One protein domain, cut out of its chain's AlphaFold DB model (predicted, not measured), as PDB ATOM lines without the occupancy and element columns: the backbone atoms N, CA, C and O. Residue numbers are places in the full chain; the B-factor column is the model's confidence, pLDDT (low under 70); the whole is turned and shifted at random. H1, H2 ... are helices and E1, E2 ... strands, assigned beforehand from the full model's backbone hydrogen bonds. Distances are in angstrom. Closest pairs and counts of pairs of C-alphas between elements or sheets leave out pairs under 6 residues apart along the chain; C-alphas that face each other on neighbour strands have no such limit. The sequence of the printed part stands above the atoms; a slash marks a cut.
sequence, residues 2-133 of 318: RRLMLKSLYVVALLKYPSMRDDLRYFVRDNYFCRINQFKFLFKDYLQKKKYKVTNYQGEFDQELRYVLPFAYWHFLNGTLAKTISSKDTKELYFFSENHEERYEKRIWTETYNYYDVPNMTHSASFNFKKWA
ATOM      1  N   ARG A   2     244.744 219.973 179.053       85.69
ATOM      2  CA  ARG A   2     244.264 221.380 179.113       85.69
ATOM      3  C   ARG A   2     243.169 221.729 178.093       85.69
ATOM      4  O   ARG A   2     242.134 222.258 178.475       85.69
ATOM      5  N   ARG A   3     243.363 221.386 176.814       87.88
ATOM      6  CA  ARG A   3     242.382 221.650 175.739       87.88
ATOM      7  C   ARG A   3     241.019 221.000 176.001       87.88
ATOM      8  O   ARG A   3     240.000 221.624 175.738       87.88
ATOM      9  N   LEU A   4     241.001 219.770 176.525       89.75
ATOM     10  CA  LEU A   4     239.761 219.074 176.888       89.75
ATOM     11  C   LEU A   4     239.065 219.786 178.051       89.75
ATOM     12  O   LEU A   4     237.884 220.089 177.945       89.75
ATOM     13  N   MET A   5     239.814 220.152 179.097       91.38
ATOM     14  CA  MET A   5     239.256 220.871 180.247       91.38
ATOM     15  C   MET A   5     238.657 222.225 179.848       91.38
ATOM     16  O   MET A   5     237.547 222.545 180.257       91.38
ATOM     17  N   LEU A   6     239.338 222.991 178.990       91.31
ATOM     18  CA  LEU A   6     238.810 224.256 178.467       91.31
ATOM     19  C   LEU A   6     237.517 224.056 177.660       91.31
ATOM     20  O   LEU A   6     236.578 224.829 177.832       91.31
ATOM     21  N   LYS A   7     237.428 223.007 176.827       92.38
ATOM     22  CA  LYS A   7     236.184 222.675 176.111       92.38
ATOM     23  C   LYS A   7     235.043 222.358 177.082       92.38
ATOM     24  O   LYS A   7     233.959 222.911 176.934       92.38
ATOM     25  N   SER A   8     235.290 221.534 178.100       94.19
ATOM     26  CA  SER A   8     234.285 221.207 179.122       94.19
ATOM     27  C   SER A   8     233.833 222.446 179.900       94.19
ATOM     28  O   SER A   8     232.641 222.645 180.112       94.19
ATOM     29  N   LEU A   9     234.764 223.325 180.279       94.75
ATOM     30  CA  LEU A   9     234.446 224.567 180.988       94.75
ATOM     31  C   LEU A   9     233.654 225.558 180.138       94.75
ATOM     32  O   LEU A   9     232.876 226.336 180.687       94.75
ATOM     33  N   TYR A  10     233.807 225.518 178.816       93.62
ATOM     34  CA  TYR A  10     232.969 226.306 177.920       93.62
ATOM     35  C   TYR A  10     231.505 225.852 177.983       93.62
ATOM     36  O   TYR A  10     230.616 226.691 178.060       93.62
ATOM     37  N   VAL A  11     231.249 224.538 178.057       93.56
ATOM     38  CA  VAL A  11     229.893 223.996 178.271       93.56
ATOM     39  C   VAL A  11     229.334 224.446 179.623       93.56
ATOM     40  O   VAL A  11     228.184 224.863 179.707       93.56
ATOM     41  N   VAL A  12     230.152 224.449 180.680       94.06
ATOM     42  CA  VAL A  12     229.730 224.971 181.993       94.06
ATOM     43  C   VAL A  12     229.370 226.458 181.909       94.06
ATOM     44  O   VAL A  12     228.345 226.869 182.453       94.06
ATOM     45  N   ALA A  13     230.178 227.269 181.221       93.44
ATOM     46  CA  ALA A  13     229.879 228.683 180.997       93.44
ATOM     47  C   ALA A  13     228.588 228.870 180.180       93.44
ATOM     48  O   ALA A  13     227.800 229.760 180.497       93.44
ATOM     49  N   LEU A  14     228.351 228.008 179.184       93.69
ATOM     50  CA  LEU A  14     227.136 227.985 178.372       93.69
ATOM     51  C   LEU A  14     225.882 227.744 179.213       93.69
ATOM     52  O   LEU A  14     224.945 228.536 179.165       93.69
ATOM     53  N   LEU A  15     225.901 226.686 180.022       94.69
ATOM     54  CA  LEU A  15     224.768 226.293 180.859       94.69
ATOM     55  C   LEU A  15     224.491 227.298 181.981       94.69
ATOM     56  O   LEU A  15     223.338 227.548 182.315       94.69
ATOM     57  N   LYS A  16     225.541 227.879 182.573       94.38
ATOM     58  CA  LYS A  16     225.399 228.802 183.704       94.38
ATOM     59  C   LYS A  16     225.002 230.219 183.290       94.38
ATOM     60  O   LYS A  16     224.322 230.897 184.052       94.38
ATOM     61  N   TYR A  17     225.432 230.667 182.112       93.19
ATOM     62  CA  TYR A  17     225.144 232.006 181.596       93.19
ATOM     63  C   TYR A  17     224.527 231.919 180.193       93.19
ATOM     64  O   TYR A  17     225.161 232.331 179.220       93.19
ATOM     65  N   PRO A  18     223.306 231.376 180.043       91.94
ATOM     66  CA  PRO A  18     222.722 231.109 178.728       91.94
ATOM     67  C   PRO A  18     222.554 232.378 177.879       91.94
ATOM     68  O   PRO A  18     222.811 232.333 176.680       91.94
ATOM     69  N   SER A  19     222.232 233.517 178.504       92.06
ATOM     70  CA  SER A  19     222.035 234.823 177.853       92.06
ATOM     71  C   SER A  19     223.322 235.601 177.541       92.06
ATOM     72  O   SER A  19     223.253 236.688 176.970       92.06
ATOM     73  N   MET A  20     224.498 235.092 177.923       91.94
ATOM     74  CA  MET A  20     225.775 235.752 177.643       91.94
ATOM     75  C   MET A  20     226.154 235.608 176.166       91.94
ATOM     76  O   MET A  20     226.065 234.518 175.608       91.94
ATOM     77  N   ARG A  21     226.643 236.695 175.561       91.81
ATOM     78  CA  ARG A  21     227.168 236.711 174.187       91.81
ATOM     79  C   ARG A  21     228.318 235.703 174.033       91.81
ATOM     80  O   ARG A  21     229.160 235.576 174.923       91.81
ATOM     81  N   ASP A  22     228.354 234.970 172.923       90.56
ATOM     82  CA  ASP A  22     229.240 233.803 172.773       90.56
ATOM     83  C   ASP A  22     230.737 234.142 172.787       90.56
ATOM     84  O   ASP A  22     231.543 233.386 173.344       90.56
ATOM     85  N   ASP A  23     231.099 235.307 172.249       90.31
ATOM     86  CA  ASP A  23     232.448 235.881 172.274       90.31
ATOM     87  C   ASP A  23     232.901 236.281 173.684       90.31
ATOM     88  O   ASP A  23     234.084 236.505 173.887       90.31
ATOM     89  N   LEU A  24     232.009 236.340 174.675       92.81
ATOM     90  CA  LEU A  24     232.360 236.669 176.059       92.81
ATOM     91  C   LEU A  24     232.531 235.429 176.940       92.81
ATOM     92  O   LEU A  24     233.134 235.492 178.011       92.81
ATOM     93  N   ARG A  25     232.042 234.264 176.500       92.94
ATOM     94  CA  ARG A  25     232.066 233.034 177.312       92.94
ATOM     95  C   ARG A  25     233.483 232.556 177.629       92.94
ATOM     96  O   ARG A  25     233.687 231.870 178.634       92.94
ATOM     97  N   TYR A  26     234.473 232.912 176.805       92.81
ATOM     98  CA  TYR A  26     235.860 232.526 177.062       92.81
ATOM     99  C   TYR A  26     236.415 233.171 178.341       92.81
ATOM    100  O   TYR A  26     237.136 232.500 179.073       92.81
ATOM    101  N   PHE A  27     235.998 234.396 178.682       93.75
ATOM    102  CA  PHE A  27     236.369 235.056 179.938       93.75
ATOM    103  C   PHE A  27     235.931 234.241 181.161       93.75
ATOM    104  O   PHE A  27     236.698 234.027 182.105       93.75
ATOM    105  N   VAL A  28     234.701 233.719 181.132       93.50
ATOM    106  CA  VAL A  28     234.170 232.851 182.194       93.50
ATOM    107  C   VAL A  28     234.927 231.525 182.237       93.50
ATOM    108  O   VAL A  28     235.362 231.100 183.311       93.50
ATOM    109  N   ARG A  29     235.110 230.886 181.074       94.56
ATOM    110  CA  ARG A  29     235.851 229.624 180.924       94.56
ATOM    111  C   ARG A  29     237.253 229.729 181.523       94.56
ATOM    112  O   ARG A  29     237.646 228.860 182.303       94.56
ATOM    113  N   ASP A  30     237.992 230.775 181.173       94.56
ATOM    114  CA  ASP A  30     239.393 230.931 181.559       94.56
ATOM    115  C   ASP A  30     239.526 231.219 183.052       94.56
ATOM    116  O   ASP A  30     240.318 230.567 183.730       94.56
ATOM    117  N   ASN A  31     238.654 232.057 183.619       95.00
ATOM    118  CA  ASN A  31     238.606 232.258 185.068       95.00
ATOM    119  C   ASN A  31     238.240 230.970 185.835       95.00
ATOM    120  O   ASN A  31     238.752 230.732 186.931       95.00
ATOM    121  N   TYR A  32     237.387 230.096 185.292       95.12
ATOM    122  CA  TYR A  32     237.122 228.790 185.913       95.12
ATOM    123  C   TYR A  32     238.329 227.864 185.838       95.12
ATOM    124  O   TYR A  32     238.656 227.204 186.828       95.12
ATOM    125  N   PHE A  33     239.032 227.861 184.708       95.62
ATOM    126  CA  PHE A  33     240.270 227.111 184.561       95.62
ATOM    127  C   PHE A  33     241.315 227.567 185.585       95.62
ATOM    128  O   PHE A  33     241.885 226.731 186.285       95.62
ATOM    129  N   CYS A  34     241.503 228.879 185.737       95.44
ATOM    130  CA  CYS A  34     242.376 229.489 186.736       95.44
ATOM    131  C   CYS A  34     242.085 228.989 188.154       95.44
ATOM    132  O   CYS A  34     242.991 228.573 188.876       95.44
ATOM    133  N   ARG A  35     240.807 228.962 188.548       95.38
ATOM    134  CA  ARG A  35     240.378 228.477 189.872       95.38
ATOM    135  C   ARG A  35     240.673 226.999 190.061       95.38
ATOM    136  O   ARG A  35     241.149 226.619 191.126       95.38
ATOM    137  N   ILE A  36     240.431 226.181 189.040       95.31
ATOM    138  CA  ILE A  36     240.745 224.750 189.095       95.31
ATOM    139  C   ILE A  36     242.261 224.539 189.198       95.31
ATOM    140  O   ILE A  36     242.727 223.730 189.998       95.31
ATOM    141  N   ASN A  37     243.051 225.322 188.461       95.06
ATOM    142  CA  ASN A  37     244.512 225.262 188.502       95.06
ATOM    143  C   ASN A  37     245.071 225.536 189.912       95.06
ATOM    144  O   ASN A  37     246.155 225.060 190.242       95.06
ATOM    145  N   GLN A  38     244.323 226.230 190.779       96.00
ATOM    146  CA  GLN A  38     244.728 226.473 192.165       96.00
ATOM    147  C   GLN A  38     244.661 225.241 193.079       96.00
ATOM    148  O   GLN A  38     245.307 225.257 194.133       96.00
ATOM    149  N   PHE A  39     243.934 224.178 192.706       95.12
ATOM    150  CA  PHE A  39     243.809 222.971 193.537       95.12
ATOM    151  C   PHE A  39     245.141 222.243 193.730       95.12
ATOM    152  O   PHE A  39     245.405 221.718 194.811       95.12
ATOM    153  N   LYS A  40     246.040 222.297 192.737       95.00
ATOM    154  CA  LYS A  40     247.375 221.677 192.818       95.00
ATOM    155  C   LYS A  40     248.264 222.262 193.925       95.00
ATOM    156  O   LYS A  40     249.307 221.702 194.243       95.00
ATOM    157  N   PHE A  41     247.865 223.398 194.498       96.62
ATOM    158  CA  PHE A  41     248.602 224.096 195.543       96.62
ATOM    159  C   PHE A  41     248.002 223.941 196.943       96.62
ATOM    160  O   PHE A  41     248.620 224.415 197.888       96.62
ATOM    161  N   LEU A  42     246.859 223.257 197.115       95.94
ATOM    162  CA  LEU A  42     246.178 223.171 198.418       95.94
ATOM    163  C   LEU A  42     247.101 222.701 199.550       95.94
ATOM    164  O   LEU A  42     247.150 223.328 200.605       95.94
ATOM    165  N   PHE A  43     247.873 221.638 199.317       97.25
ATOM    166  CA  PHE A  43     248.815 221.136 200.316       97.25
ATOM    167  C   PHE A  43     249.883 222.181 200.665       97.25
ATOM    168  O   PHE A  43     250.162 222.413 201.838       97.25
ATOM    169  N   LYS A  44     250.449 222.860 199.658       97.25
ATOM    170  CA  LYS A  44     251.487 223.877 199.874       97.25
ATOM    171  C   LYS A  44     250.957 225.092 200.634       97.25
ATOM    172  O   LYS A  44     251.634 225.592 201.526       97.25
ATOM    173  N   ASP A  45     249.744 225.514 200.300       97.25
ATOM    174  CA  ASP A  45     249.113 226.717 200.833       97.25
ATOM    175  C   ASP A  45     248.606 226.558 202.262       97.25
ATOM    176  O   ASP A  45     248.755 227.474 203.068       97.25
ATOM    177  N   TYR A  46     247.997 225.417 202.577       97.00
ATOM    178  CA  TYR A  46     247.257 225.259 203.829       97.00
ATOM    179  C   TYR A  46     247.927 224.313 204.825       97.00
ATOM    180  O   TYR A  46     247.678 224.452 206.018       97.00
ATOM    181  N   LEU A  47     248.782 223.393 204.366       96.31
ATOM    182  CA  LEU A  47     249.432 222.398 205.228       96.31
ATOM    183  C   LEU A  47     250.937 222.646 205.356       96.31
ATOM    184  O   LEU A  47     251.438 222.835 206.456       96.31
ATOM    185  N   GLN A  48     251.667 222.684 204.239       96.56
ATOM    186  CA  GLN A  48     253.128 222.801 204.257       96.56
ATOM    187  C   GLN A  48     253.611 224.200 204.667       96.56
ATOM    188  O   GLN A  48     254.638 224.304 205.334       96.56
ATOM    189  N   LYS A  49     252.931 225.257 204.202       94.56
ATOM    190  CA  LYS A  49     253.224 226.675 204.488       94.56
ATOM    191  C   LYS A  49     254.697 227.097 204.353       94.56
ATOM    192  O   LYS A  49     255.170 227.982 205.056       94.56
ATOM    193  N   LYS A  50     255.440 226.490 203.422       97.38
ATOM    194  CA  LYS A  50     256.798 226.938 203.068       97.38
ATOM    195  C   LYS A  50     256.730 227.988 201.961       97.38
ATOM    196  O   LYS A  50     255.896 227.867 201.065       97.38
ATOM    197  N   LYS A  51     257.641 228.968 201.977       98.12
ATOM    198  CA  LYS A  51     257.814 229.923 200.870       98.12
ATOM    199  C   LYS A  51     258.090 229.149 199.576       98.12
ATOM    200  O   LYS A  51     259.063 228.407 199.481       98.12
ATOM    201  N   TYR A  52     257.202 229.283 198.595       97.94
ATOM    202  CA  TYR A  52     257.334 228.616 197.295       97.94
ATOM    203  C   TYR A  52     256.750 229.434 196.144       97.94
ATOM    204  O   TYR A  52     257.095 229.196 194.985       97.94
ATOM    205  N   LYS A  53     255.800 230.333 196.432       98.19
ATOM    206  CA  LYS A  53     255.065 231.029 195.388       98.19
ATOM    207  C   LYS A  53     255.942 232.114 194.783       98.19
ATOM    208  O   LYS A  53     256.372 233.030 195.479       98.19
ATOM    209  N   VAL A  54     256.139 232.011 193.477       98.25
ATOM    210  CA  VAL A  54     256.687 233.078 192.649       98.25
ATOM    211  C   VAL A  54     255.555 233.617 191.785       98.25
ATOM    212  O   VAL A  54     254.936 232.838 191.058       98.25
ATOM    213  N   THR A  55     255.258 234.911 191.875       97.25
ATOM    214  CA  THR A  55     254.404 235.584 190.887       97.25
ATOM    215  C   THR A  55     255.303 236.243 189.854       97.25
ATOM    216  O   THR A  55     256.258 236.923 190.210       97.25
ATOM    217  N   ASN A  56     255.037 235.999 188.578       97.12
ATOM    218  CA  ASN A  56     255.778 236.586 187.468       97.12
ATOM    219  C   ASN A  56     254.784 237.146 186.461       97.12
ATOM    220  O   ASN A  56     253.992 236.360 185.945       97.12
ATOM    221  N   TYR A  57     254.786 238.453 186.226       96.50
ATOM    222  CA  TYR A  57     253.755 239.091 185.417       96.50
ATOM    223  C   TYR A  57     254.315 240.225 184.553       96.50
ATOM    224  O   TYR A  57     255.080 241.054 185.031       96.50
ATOM    225  N   GLN A  58     253.916 240.256 183.280       95.25
ATOM    226  CA  GLN A  58     254.308 241.278 182.297       95.25
ATOM    227  C   GLN A  58     253.082 241.904 181.598       95.25
ATOM    228  O   GLN A  58     253.217 242.653 180.635       95.25
ATOM    229  N   GLY A  59     251.866 241.578 182.038       94.12
ATOM    230  CA  GLY A  59     250.646 242.037 181.379       94.12
ATOM    231  C   GLY A  59     250.273 243.487 181.694       94.12
ATOM    232  O   GLY A  59     251.081 244.297 182.167       94.12
ATOM    233  N   GLU A  60     249.007 243.807 181.440       92.81
ATOM    234  CA  GLU A  60     248.453 245.148 181.647       92.81
ATOM    235  C   GLU A  60     248.510 245.576 183.117       92.81
ATOM    236  O   GLU A  60     248.374 244.759 184.035       92.81
ATOM    237  N   PHE A  61     248.705 246.877 183.335       94.12
ATOM    238  CA  PHE A  61     248.862 247.450 184.671       94.12
ATOM    239  C   PHE A  61     247.604 247.304 185.535       94.12
ATOM    240  O   PHE A  61     247.684 246.984 186.719       94.12
ATOM    241  N   ASP A  62     246.424 247.495 184.952       93.56
ATOM    242  CA  ASP A  62     245.157 247.404 185.672       93.56
ATOM    243  C   ASP A  62     244.878 245.969 186.160       93.56
ATOM    244  O   ASP A  62     244.449 245.766 187.296       93.56
ATOM    245  N   GLN A  63     245.183 244.966 185.340       94.50
ATOM    246  CA  GLN A  63     245.056 243.544 185.662       94.50
ATOM    247  C   GLN A  63     246.041 243.135 186.765       94.50
ATOM    248  O   GLN A  63     245.698 242.360 187.664       94.50
ATOM    249  N   GLU A  64     247.251 243.700 186.740       96.50
ATOM    250  CA  GLU A  64     248.237 243.506 187.798       96.50
ATOM    251  C   GLU A  64     247.690 243.957 189.155       96.50
ATOM    252  O   GLU A  64     247.692 243.177 190.113       96.50
ATOM    253  N   LEU A  65     247.159 245.183 189.211       97.25
ATOM    254  CA  LEU A  65     246.564 245.775 190.408       97.25
ATOM    255  C   LEU A  65     245.332 244.997 190.899       97.25
ATOM    256  O   LEU A  65     245.166 244.806 192.103       97.25
ATOM    257  N   ARG A  66     244.461 244.525 189.994       95.44
ATOM    258  CA  ARG A  66     243.227 243.808 190.376       95.44
ATOM    259  C   ARG A  66     243.479 242.385 190.860       95.44
ATOM    260  O   ARG A  66     242.752 241.892 191.730       95.44
ATOM    261  N   TYR A  67     244.447 241.695 190.260       96.38
ATOM    262  CA  TYR A  67     244.517 240.238 190.343       96.38
ATOM    263  C   TYR A  67     245.850 239.710 190.851       96.38
ATOM    264  O   TYR A  67     245.861 238.893 191.775       96.38
ATOM    265  N   VAL A  68     246.965 240.164 190.277       97.69
ATOM    266  CA  VAL A  68     248.292 239.624 190.602       97.69
ATOM    267  C   VAL A  68     248.770 240.122 191.958       97.69
ATOM    268  O   VAL A  68     249.155 239.310 192.800       97.69
ATOM    269  N   LEU A  69     248.683 241.427 192.199       98.38
ATOM    270  CA  LEU A  69     249.103 242.053 193.448       98.38
ATOM    271  C   LEU A  69     248.306 241.539 194.656       98.38
ATOM    272  O   LEU A  69     248.930 241.055 195.601       98.38
ATOM    273  N   PRO A  70     246.962 241.502 194.624       98.44
ATOM    274  CA  PRO A  70     246.183 240.907 195.708       98.44
ATOM    275  C   PRO A  70     246.435 239.413 195.948       98.44
ATOM    276  O   PRO A  70     246.326 238.937 197.080       98.44
ATOM    277  N   PHE A  71     246.767 238.648 194.902       98.44
ATOM    278  CA  PHE A  71     247.142 237.236 195.037       98.44
ATOM    279  C   PHE A  71     248.526 237.080 195.678       98.44
ATOM    280  O   PHE A  71     248.702 236.269 196.589       98.44
ATOM    281  N   ALA A  72     249.503 237.881 195.242       98.69
ATOM    282  CA  ALA A  72     250.829 237.935 195.847       98.69
ATOM    283  C   ALA A  72     250.744 238.360 197.320       98.69
ATOM    284  O   ALA A  72     251.356 237.724 198.178       98.69
ATOM    285  N   TYR A  73     249.924 239.368 197.627       98.81
ATOM    286  CA  TYR A  73     249.715 239.849 198.988       98.81
ATOM    287  C   TYR A  73     249.033 238.804 199.874       98.81
ATOM    288  O   TYR A  73     249.460 238.577 201.003       98.81
ATOM    289  N   TRP A  74     248.049 238.066 199.353       98.75
ATOM    290  CA  TRP A  74     247.493 236.917 200.070       98.75
ATOM    291  C   TRP A  74     248.566 235.866 200.392       98.75
ATOM    292  O   TRP A  74     248.623 235.365 201.512       98.75
ATOM    293  N   HIS A  75     249.453 235.552 199.442       98.75
ATOM    294  CA  HIS A  75     250.559 234.622 199.681       98.75
ATOM    295  C   HIS A  75     251.573 235.156 200.702       98.75
ATOM    296  O   HIS A  75     252.133 234.356 201.458       98.75
ATOM    297  N   PHE A  76     251.800 236.473 200.743       98.81
ATOM    298  CA  PHE A  76     252.603 237.133 201.772       98.81
ATOM    299  C   PHE A  76     251.976 236.932 203.154       98.81
ATOM    300  O   PHE A  76     252.620 236.362 204.031       98.81
ATOM    301  N   LEU A  77     250.688 237.261 203.308       98.69
ATOM    302  CA  LEU A  77     249.946 237.048 204.554       98.69
ATOM    303  C   LEU A  77     249.896 235.568 204.962       98.69
ATOM    304  O   LEU A  77     249.939 235.236 206.143       98.69
ATOM    305  N   ASN A  78     249.835 234.660 203.988       98.25
ATOM    306  CA  ASN A  78     249.827 233.222 204.234       98.25
ATOM    307  C   ASN A  78     251.228 232.632 204.523       98.25
ATOM    308  O   ASN A  78     251.336 231.435 204.786       98.25
ATOM    309  N   GLY A  79     252.305 233.425 204.447       98.25
ATOM    310  CA  GLY A  79     253.685 232.974 204.689       98.25
ATOM    311  C   GLY A  79     254.286 232.109 203.572       98.25
ATOM    312  O   GLY A  79     255.282 231.419 203.774       98.25
ATOM    313  N   THR A  80     253.687 232.122 202.379       98.56
ATOM    314  CA  THR A  80     254.056 231.240 201.251       98.56
ATOM    315  C   THR A  80     254.666 231.978 200.058       98.56
ATOM    316  O   THR A  80     255.150 231.324 199.127       98.56
ATOM    317  N   LEU A  81     254.685 233.315 200.078       98.75
ATOM    318  CA  LEU A  81     255.331 234.132 199.051       98.75
ATOM    319  C   LEU A  81     256.855 233.978 199.116       98.75
ATOM    320  O   LEU A  81     257.468 234.220 200.153       98.75
ATOM    321  N   ALA A  82     257.457 233.564 198.004       98.56
ATOM    322  CA  ALA A  82     258.904 233.443 197.856       98.56
ATOM    323  C   ALA A  82     259.511 234.610 197.072       98.56
ATOM    324  O   ALA A  82     260.595 235.069 197.419       98.56
ATOM    325  N   LYS A  83     258.848 235.049 195.996       98.62
ATOM    326  CA  LYS A  83     259.361 236.083 195.091       98.62
ATOM    327  C   LYS A  83     258.234 236.704 194.272       98.62
ATOM    328  O   LYS A  83     257.255 236.032 193.947       98.62
ATOM    329  N   THR A  84     258.405 237.956 193.880       98.75
ATOM    330  CA  THR A  84     257.531 238.647 192.924       98.75
ATOM    331  C   THR A  84     258.380 239.210 191.796       98.75
ATOM    332  O   THR A  84     259.446 239.757 192.062       98.75
ATOM    333  N   ILE A  85     257.929 239.079 190.556       98.56
ATOM    334  CA  ILE A  85     258.596 239.612 189.372       98.56
ATOM    335  C   ILE A  85     257.581 240.413 188.566       98.56
ATOM    336  O   ILE A  85     256.504 239.892 188.258       98.56
ATOM    337  N   SER A  86     257.937 241.645 188.215       97.69
ATOM    338  CA  SER A  86     257.099 242.512 187.391       97.69
ATOM    339  C   SER A  86     257.928 243.458 186.512       97.69
ATOM    340  O   SER A  86     259.136 243.273 186.332       97.69
ATOM    341  N   SER A  87     257.261 244.419 185.882       96.94
ATOM    342  CA  SER A  87     257.858 245.495 185.109       96.94
ATOM    343  C   SER A  87     258.639 246.479 185.978       96.94
ATOM    344  O   SER A  87     258.474 246.533 187.195       96.94
ATOM    345  N   LYS A  88     259.485 247.274 185.331       96.94
ATOM    346  CA  LYS A  88     260.214 248.383 185.943       96.94
ATOM    347  C   LYS A  88     259.293 249.355 186.690       96.94
ATOM    348  O   LYS A  88     258.131 249.529 186.317       96.94
ATOM    349  N   ASP A  89     259.830 249.964 187.745       96.06
ATOM    350  CA  ASP A  89     259.161 250.943 188.606       96.06
ATOM    351  C   ASP A  89     257.928 250.402 189.352       96.06
ATOM    352  O   ASP A  89     257.004 251.147 189.681       96.06
ATOM    353  N   THR A  90     257.884 249.101 189.646       97.50
ATOM    354  CA  THR A  90     256.778 248.455 190.373       97.50
ATOM    355  C   THR A  90     257.137 247.998 191.783       97.50
ATOM    356  O   THR A  90     256.237 247.604 192.521       97.50
ATOM    357  N   LYS A  91     258.396 248.107 192.218       97.81
ATOM    358  CA  LYS A  91     258.859 247.671 193.546       97.81
ATOM    359  C   LYS A  91     257.983 248.186 194.686       97.81
ATOM    360  O   LYS A  91     257.639 247.425 195.584       97.81
ATOM    361  N   GLU A  92     257.572 249.445 194.609       98.19
ATOM    362  CA  GLU A  92     256.712 250.094 195.604       98.19
ATOM    363  C   GLU A  92     255.300 249.477 195.646       98.19
ATOM    364  O   GLU A  92     254.715 249.250 196.703       98.19
ATOM    365  N   LEU A  93     254.764 249.039 194.505       98.56
ATOM    366  CA  LEU A  93     253.497 248.297 194.484       98.56
ATOM    367  C   LEU A  93     253.605 246.962 195.237       98.56
ATOM    368  O   LEU A  93     252.606 246.468 195.760       98.56
ATOM    369  N   TYR A  94     254.810 246.405 195.323       98.69
ATOM    370  CA  TYR A  94     255.133 245.170 196.025       98.69
ATOM    371  C   TYR A  94     255.904 245.418 197.331       98.69
ATOM    372  O   TYR A  94     256.713 244.574 197.705       98.69
ATOM    373  N   PHE A  95     255.650 246.515 198.060       98.56
ATOM    374  CA  PHE A  95     256.361 246.859 199.311       98.56
ATOM    375  C   PHE A  95     256.440 245.718 200.350       98.56
ATOM    376  O   PHE A  95     257.326 245.690 201.198       98.56
ATOM    377  N   PHE A  96     255.505 244.766 200.297       98.62
ATOM    378  CA  PHE A  96     255.434 243.596 201.174       98.62
ATOM    379  C   PHE A  96     256.327 242.420 200.732       98.62
ATOM    380  O   PHE A  96     256.470 241.439 201.459       98.62
ATOM    381  N   SER A  97     256.882 242.455 199.523       98.50
ATOM    382  CA  SER A  97     257.686 241.375 198.956       98.50
ATOM    383  C   SER A  97     259.169 241.601 199.236       98.50
ATOM    384  O   SER A  97     259.804 242.463 198.637       98.50
ATOM    385  N   GLU A  98     259.748 240.773 200.106       97.00
ATOM    386  CA  GLU A  98     261.184 240.809 200.439       97.00
ATOM    387  C   GLU A  98     262.095 240.575 199.220       97.00
ATOM    388  O   GLU A  98     263.238 241.022 199.196       97.00
ATOM    389  N   ASN A  99     261.601 239.852 198.210       98.25
ATOM    390  CA  ASN A  99     262.333 239.515 196.993       98.25
ATOM    391  C   ASN A  99     261.501 239.934 195.779       98.25
ATOM    392  O   ASN A  99     260.815 239.120 195.156       98.25
ATOM    393  N   HIS A 100     261.519 241.231 195.488       98.62
ATOM    394  CA  HIS A 100     260.929 241.782 194.278       98.62
ATOM    395  C   HIS A 100     261.994 241.988 193.194       98.62
ATOM    396  O   HIS A 100     263.048 242.563 193.455       98.62
ATOM    397  N   GLU A 101     261.709 241.521 191.980       98.56
ATOM    398  CA  GLU A 101     262.547 241.708 190.795       98.56
ATOM    399  C   GLU A 101     261.774 242.484 189.725       98.56
ATOM    400  O   GLU A 101     260.772 242.007 189.192       98.56
ATOM    401  N   GLU A 102     262.286 243.651 189.361       98.00
ATOM    402  CA  GLU A 102     261.821 244.410 188.205       98.00
ATOM    403  C   GLU A 102     262.558 243.910 186.958       98.00
ATOM    404  O   GLU A 102     263.691 244.299 186.691       98.00
ATOM    405  N   ARG A 103     261.945 242.975 186.227       97.69
ATOM    406  CA  ARG A 103     262.575 242.301 185.080       97.69
ATOM    407  C   ARG A 103     262.222 242.937 183.742       97.69
ATOM    408  O   ARG A 103     263.004 242.863 182.798       97.69
ATOM    409  N   TYR A 104     261.006 243.461 183.617       96.69
ATOM    410  CA  TYR A 104     260.447 243.798 182.311       96.69
ATOM    411  C   TYR A 104     260.457 245.304 182.043       96.69
ATOM    412  O   TYR A 104     259.810 246.073 182.743       96.69
ATOM    413  N   GLU A 105     261.102 245.712 180.954       94.31
ATOM    414  CA  GLU A 105     261.126 247.113 180.495       94.31
ATOM    415  C   GLU A 105     259.844 247.537 179.760       94.31
ATOM    416  O   GLU A 105     259.642 248.712 179.480       94.31
ATOM    417  N   LYS A 106     258.973 246.581 179.412       93.19
ATOM    418  CA  LYS A 106     257.706 246.830 178.712       93.19
ATOM    419  C   LYS A 106     256.607 245.892 179.179       93.19
ATOM    420  O   LYS A 106     256.892 244.744 179.549       93.19
ATOM    421  N   ARG A 107     255.362 246.355 179.078       92.81
ATOM    422  CA  ARG A 107     254.159 245.544 179.294       92.81
ATOM    423  C   ARG A 107     253.663 244.948 177.979       92.81
ATOM    424  O   ARG A 107     253.841 245.533 176.915       92.81
ATOM    425  N   ILE A 108     253.059 243.764 178.046       92.00
ATOM    426  CA  ILE A 108     252.518 243.036 176.895       92.00
ATOM    427  C   ILE A 108     251.060 242.693 177.189       92.00
ATOM    428  O   ILE A 108     250.770 241.776 177.951       92.00
ATOM    429  N   TRP A 109     250.128 243.410 176.565       85.75
ATOM    430  CA  TRP A 109     248.699 243.282 176.870       85.75
ATOM    431  C   TRP A 109     248.138 241.863 176.636       85.75
ATOM    432  O   TRP A 109     247.255 241.401 177.357       85.75
ATOM    433  N   THR A 110     248.697 241.120 175.674       88.56
ATOM    434  CA  THR A 110     248.281 239.741 175.373       88.56
ATOM    435  C   THR A 110     248.678 238.731 176.452       88.56
ATOM    436  O   THR A 110     248.056 237.668 176.536       88.56
ATOM    437  N   GLU A 111     249.668 239.037 177.301       87.44
ATOM    438  CA  GLU A 111     250.112 238.136 178.375       87.44
ATOM    439  C   GLU A 111     249.008 237.892 179.402       87.44
ATOM    440  O   GLU A 111     248.868 236.773 179.902       87.44
ATOM    441  N   THR A 112     248.150 238.889 179.646       86.00
ATOM    442  CA  THR A 112     247.001 238.767 180.553       86.00
ATOM    443  C   THR A 112     246.138 237.544 180.208       86.00
ATOM    444  O   THR A 112     245.743 236.780 181.086       86.00
ATOM    445  N   TYR A 113     245.896 237.286 178.919       86.00
ATOM    446  CA  TYR A 113     245.015 236.209 178.444       86.00
ATOM    447  C   TYR A 113     245.635 234.807 178.534       86.00
ATOM    448  O   TYR A 113     244.946 233.795 178.356       86.00
ATOM    449  N   ASN A 114     246.934 234.732 178.828       87.38
ATOM    450  CA  ASN A 114     247.671 233.484 178.978       87.38
ATOM    451  C   ASN A 114     248.113 233.208 180.425       87.38
ATOM    452  O   ASN A 114     248.760 232.187 180.682       87.38
ATOM    453  N   TYR A 115     247.713 234.052 181.380       90.38
ATOM    454  CA  TYR A 115     248.222 234.038 182.749       90.38
ATOM    455  C   TYR A 115     247.362 233.248 183.758       90.38
ATOM    456  O   TYR A 115     246.750 233.790 184.677       90.38
ATOM    457  N   TYR A 116     247.343 231.918 183.643       92.25
ATOM    458  CA  TYR A 116     246.448 231.050 184.438       92.25
ATOM    459  C   TYR A 116     246.884 230.774 185.892       92.25
ATOM    460  O   TYR A 116     246.330 229.887 186.558       92.25
ATOM    461  N   ASP A 117     247.905 231.470 186.388       92.00
ATOM    462  CA  ASP A 117     248.533 231.177 187.683       92.00
ATOM    463  C   ASP A 117     247.872 231.878 188.876       92.00
ATOM    464  O   ASP A 117     248.101 231.481 190.026       92.00
ATOM    465  N   VAL A 118     246.985 232.835 188.605       94.94
ATOM    466  CA  VAL A 118     246.150 233.558 189.575       94.94
ATOM    467  C   VAL A 118     244.692 233.084 189.501       94.94
ATOM    468  O   VAL A 118     244.253 232.647 188.444       94.94
ATOM    469  N   PRO A 119     243.907 233.126 190.595       94.06
ATOM    470  CA  PRO A 119     242.523 232.623 190.623       94.06
ATOM    471  C   PRO A 119     241.511 233.487 189.851       94.06
ATOM    472  O   PRO A 119     240.428 232.996 189.517       94.06
ATOM    473  N   ASN A 120     241.852 234.750 189.607       93.19
ATOM    474  CA  ASN A 120     241.125 235.707 188.777       93.19
ATOM    475  C   ASN A 120     242.159 236.273 187.804       93.19
ATOM    476  O   ASN A 120     243.237 236.613 188.271       93.19
ATOM    477  N   MET A 121     241.893 236.297 186.502       85.31
ATOM    478  CA  MET A 121     242.935 236.586 185.496       85.31
ATOM    479  C   MET A 121     242.584 237.756 184.584       85.31
ATOM    480  O   MET A 121     243.440 238.571 184.280       85.31
ATOM    481  N   THR A 122     241.335 237.804 184.141       89.62
ATOM    482  CA  THR A 122     240.790 238.797 183.214       89.62
ATOM    483  C   THR A 122     239.408 239.201 183.700       89.62
ATOM    484  O   THR A 122     238.990 238.826 184.803       89.62
ATOM    485  N   HIS A 123     238.659 239.904 182.855       92.44
ATOM    486  CA  HIS A 123     237.262 240.179 183.125       92.44
ATOM    487  C   HIS A 123     236.459 238.918 183.423       92.44
ATOM    488  O   HIS A 123     236.744 237.830 182.909       92.44
ATOM    489  N   SER A 124     235.465 239.032 184.300       91.56
ATOM    490  CA  SER A 124     234.699 237.861 184.706       91.56
ATOM    491  C   SER A 124     233.318 238.190 185.239       91.56
ATOM    492  O   SER A 124     233.127 239.142 185.982       91.56
ATOM    493  N   ALA A 125     232.364 237.296 184.977       89.44
ATOM    494  CA  ALA A 125     231.030 237.357 185.578       89.44
ATOM    495  C   ALA A 125     231.021 237.014 187.081       89.44
ATOM    496  O   ALA A 125     229.994 237.106 187.745       89.44
ATOM    497  N   SER A 126     232.139 236.530 187.626       92.81
ATOM    498  CA  SER A 126     232.278 236.211 189.050       92.81
ATOM    499  C   SER A 126     233.742 236.286 189.449       92.81
ATOM    500  O   SER A 126     234.589 235.983 188.619       92.81
ATOM    501  N   PHE A 127     234.048 236.551 190.717       95.00
ATOM    502  CA  PHE A 127     235.421 236.576 191.238       95.00
ATOM    503  C   PHE A 127     235.585 235.600 192.408       95.00
ATOM    504  O   PHE A 127     234.636 235.329 193.143       95.00
ATOM    505  N   ASN A 128     236.783 235.035 192.571       95.75
ATOM    506  CA  ASN A 128     237.136 234.164 193.690       95.75
ATOM    507  C   ASN A 128     238.098 234.887 194.635       95.75
ATOM    508  O   ASN A 128     239.243 235.154 194.275       95.75
ATOM    509  N   PHE A 129     237.640 235.138 195.861       96.88
ATOM    510  CA  PHE A 129     238.395 235.877 196.871       96.88
ATOM    511  C   PHE A 129     239.152 234.993 197.878       96.88
ATOM    512  O   PHE A 129     239.786 235.511 198.786       96.88
ATOM    513  N   LYS A 130     239.125 233.658 197.743       96.56
ATOM    514  CA  LYS A 130     239.735 232.746 198.737       96.56
ATOM    515  C   LYS A 130     241.256 232.881 198.848       96.56
ATOM    516  O   LYS A 130     241.804 232.631 199.914       96.56
ATOM    517  N   LYS A 131     241.923 233.228 197.744       97.31
ATOM    518  CA  LYS A 131     243.370 233.485 197.681       97.31
ATOM    519  C   LYS A 131     243.648 234.916 197.227       97.31
ATOM    520  O   LYS A 131     244.432 235.144 196.322       97.31
ATOM    521  N   TRP A 132     242.900 235.872 197.751       97.81
ATOM    522  CA  TRP A 132     242.963 237.261 197.321       97.81
ATOM    523  C   TRP A 132     242.837 238.132 198.562       97.81
ATOM    524  O   TRP A 132     241.972 237.874 199.399       97.81
ATOM    525  N   ALA A 133     243.693 239.138 198.693       98.44
ATOM    526  CA  ALA A 133     243.632 240.090 199.791       98.44
ATOM    527  C   ALA A 133     243.879 241.509 199.261       98.44
ATOM    528  O   ALA A 133     244.796 241.686 198.459       98.44
TER     529      ALA A 133
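AT A GLANCE: This is residues 2 to 133 of the 318 residues of an uncharacterized protein of Rufibacter glacialis (UniProt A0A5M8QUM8). A small parallel sheet, E1, E2 and E3, is covered on one face by H3 and the short H4, its other face bare of named helices. Past its E1 side runs the long, kinked H2, with H1 crossing H2's early part at the far end, while residues 115 to 133, with no named element, wind between H2 and H3. The 132 printed residues, mostly helix by class, run H1 H2 E1 H3 E2 H4 E3 H5; the whole is compact, radius of gyration of the C-alphas 15.4 A, spanning 45 by 37 by 23 A.

IN THESE COORDINATES: Find E1 at residues 53 to 56, E2 at 81 to 87, 18.2 A long, and E3 at 100 to 104. H3, residues 61 to 77, measures 22.5 A; H4 is 91 to 94. H2, residues 22 to 48, runs 41.0 A to C-alpha 48 at (253.128, 222.801, 204.257). H1, residues 2 to 16, starts at (244.264, 221.380, 179.113); H5 is 109 to 114.

HOW THE PARTS SIT: Look at N 55 and O 83, 3.1 A, between E1 and E2, and N 101 and O 84, 2.9 A, between E2 and E3. E1, H3, E2 and E2, H4, E3 are strand-helix-strand units, parallel neighbours joined through a helix, with right-handed crossovers. H3 is over E1 and E2, height 9.7 A; H4 is on the same face. H1 and H2 touch at a steep tilt of 64 degrees, opposite ways, closest at C-alphas 9 and 29, 5.2 A. H5 and H3 are close but not clearly touching, C-alphas 112 and 63 at 7.3 A. Every O i to N i+4 pair is within hydrogen-bond range in H1, but 13 of 23 in H2, 11 of 13 in H3 and 0 of 2 in H5, where 2 of 3 O i to N i+3 pairs are; H4 is too short.

THE WHOLE: The C-alphas of Ser 19 and Glu 98 are the farthest apart, 45.6 A. The printed part has no cut, the links between named elements are tight, and no printed residue is under 70 in pLDDT.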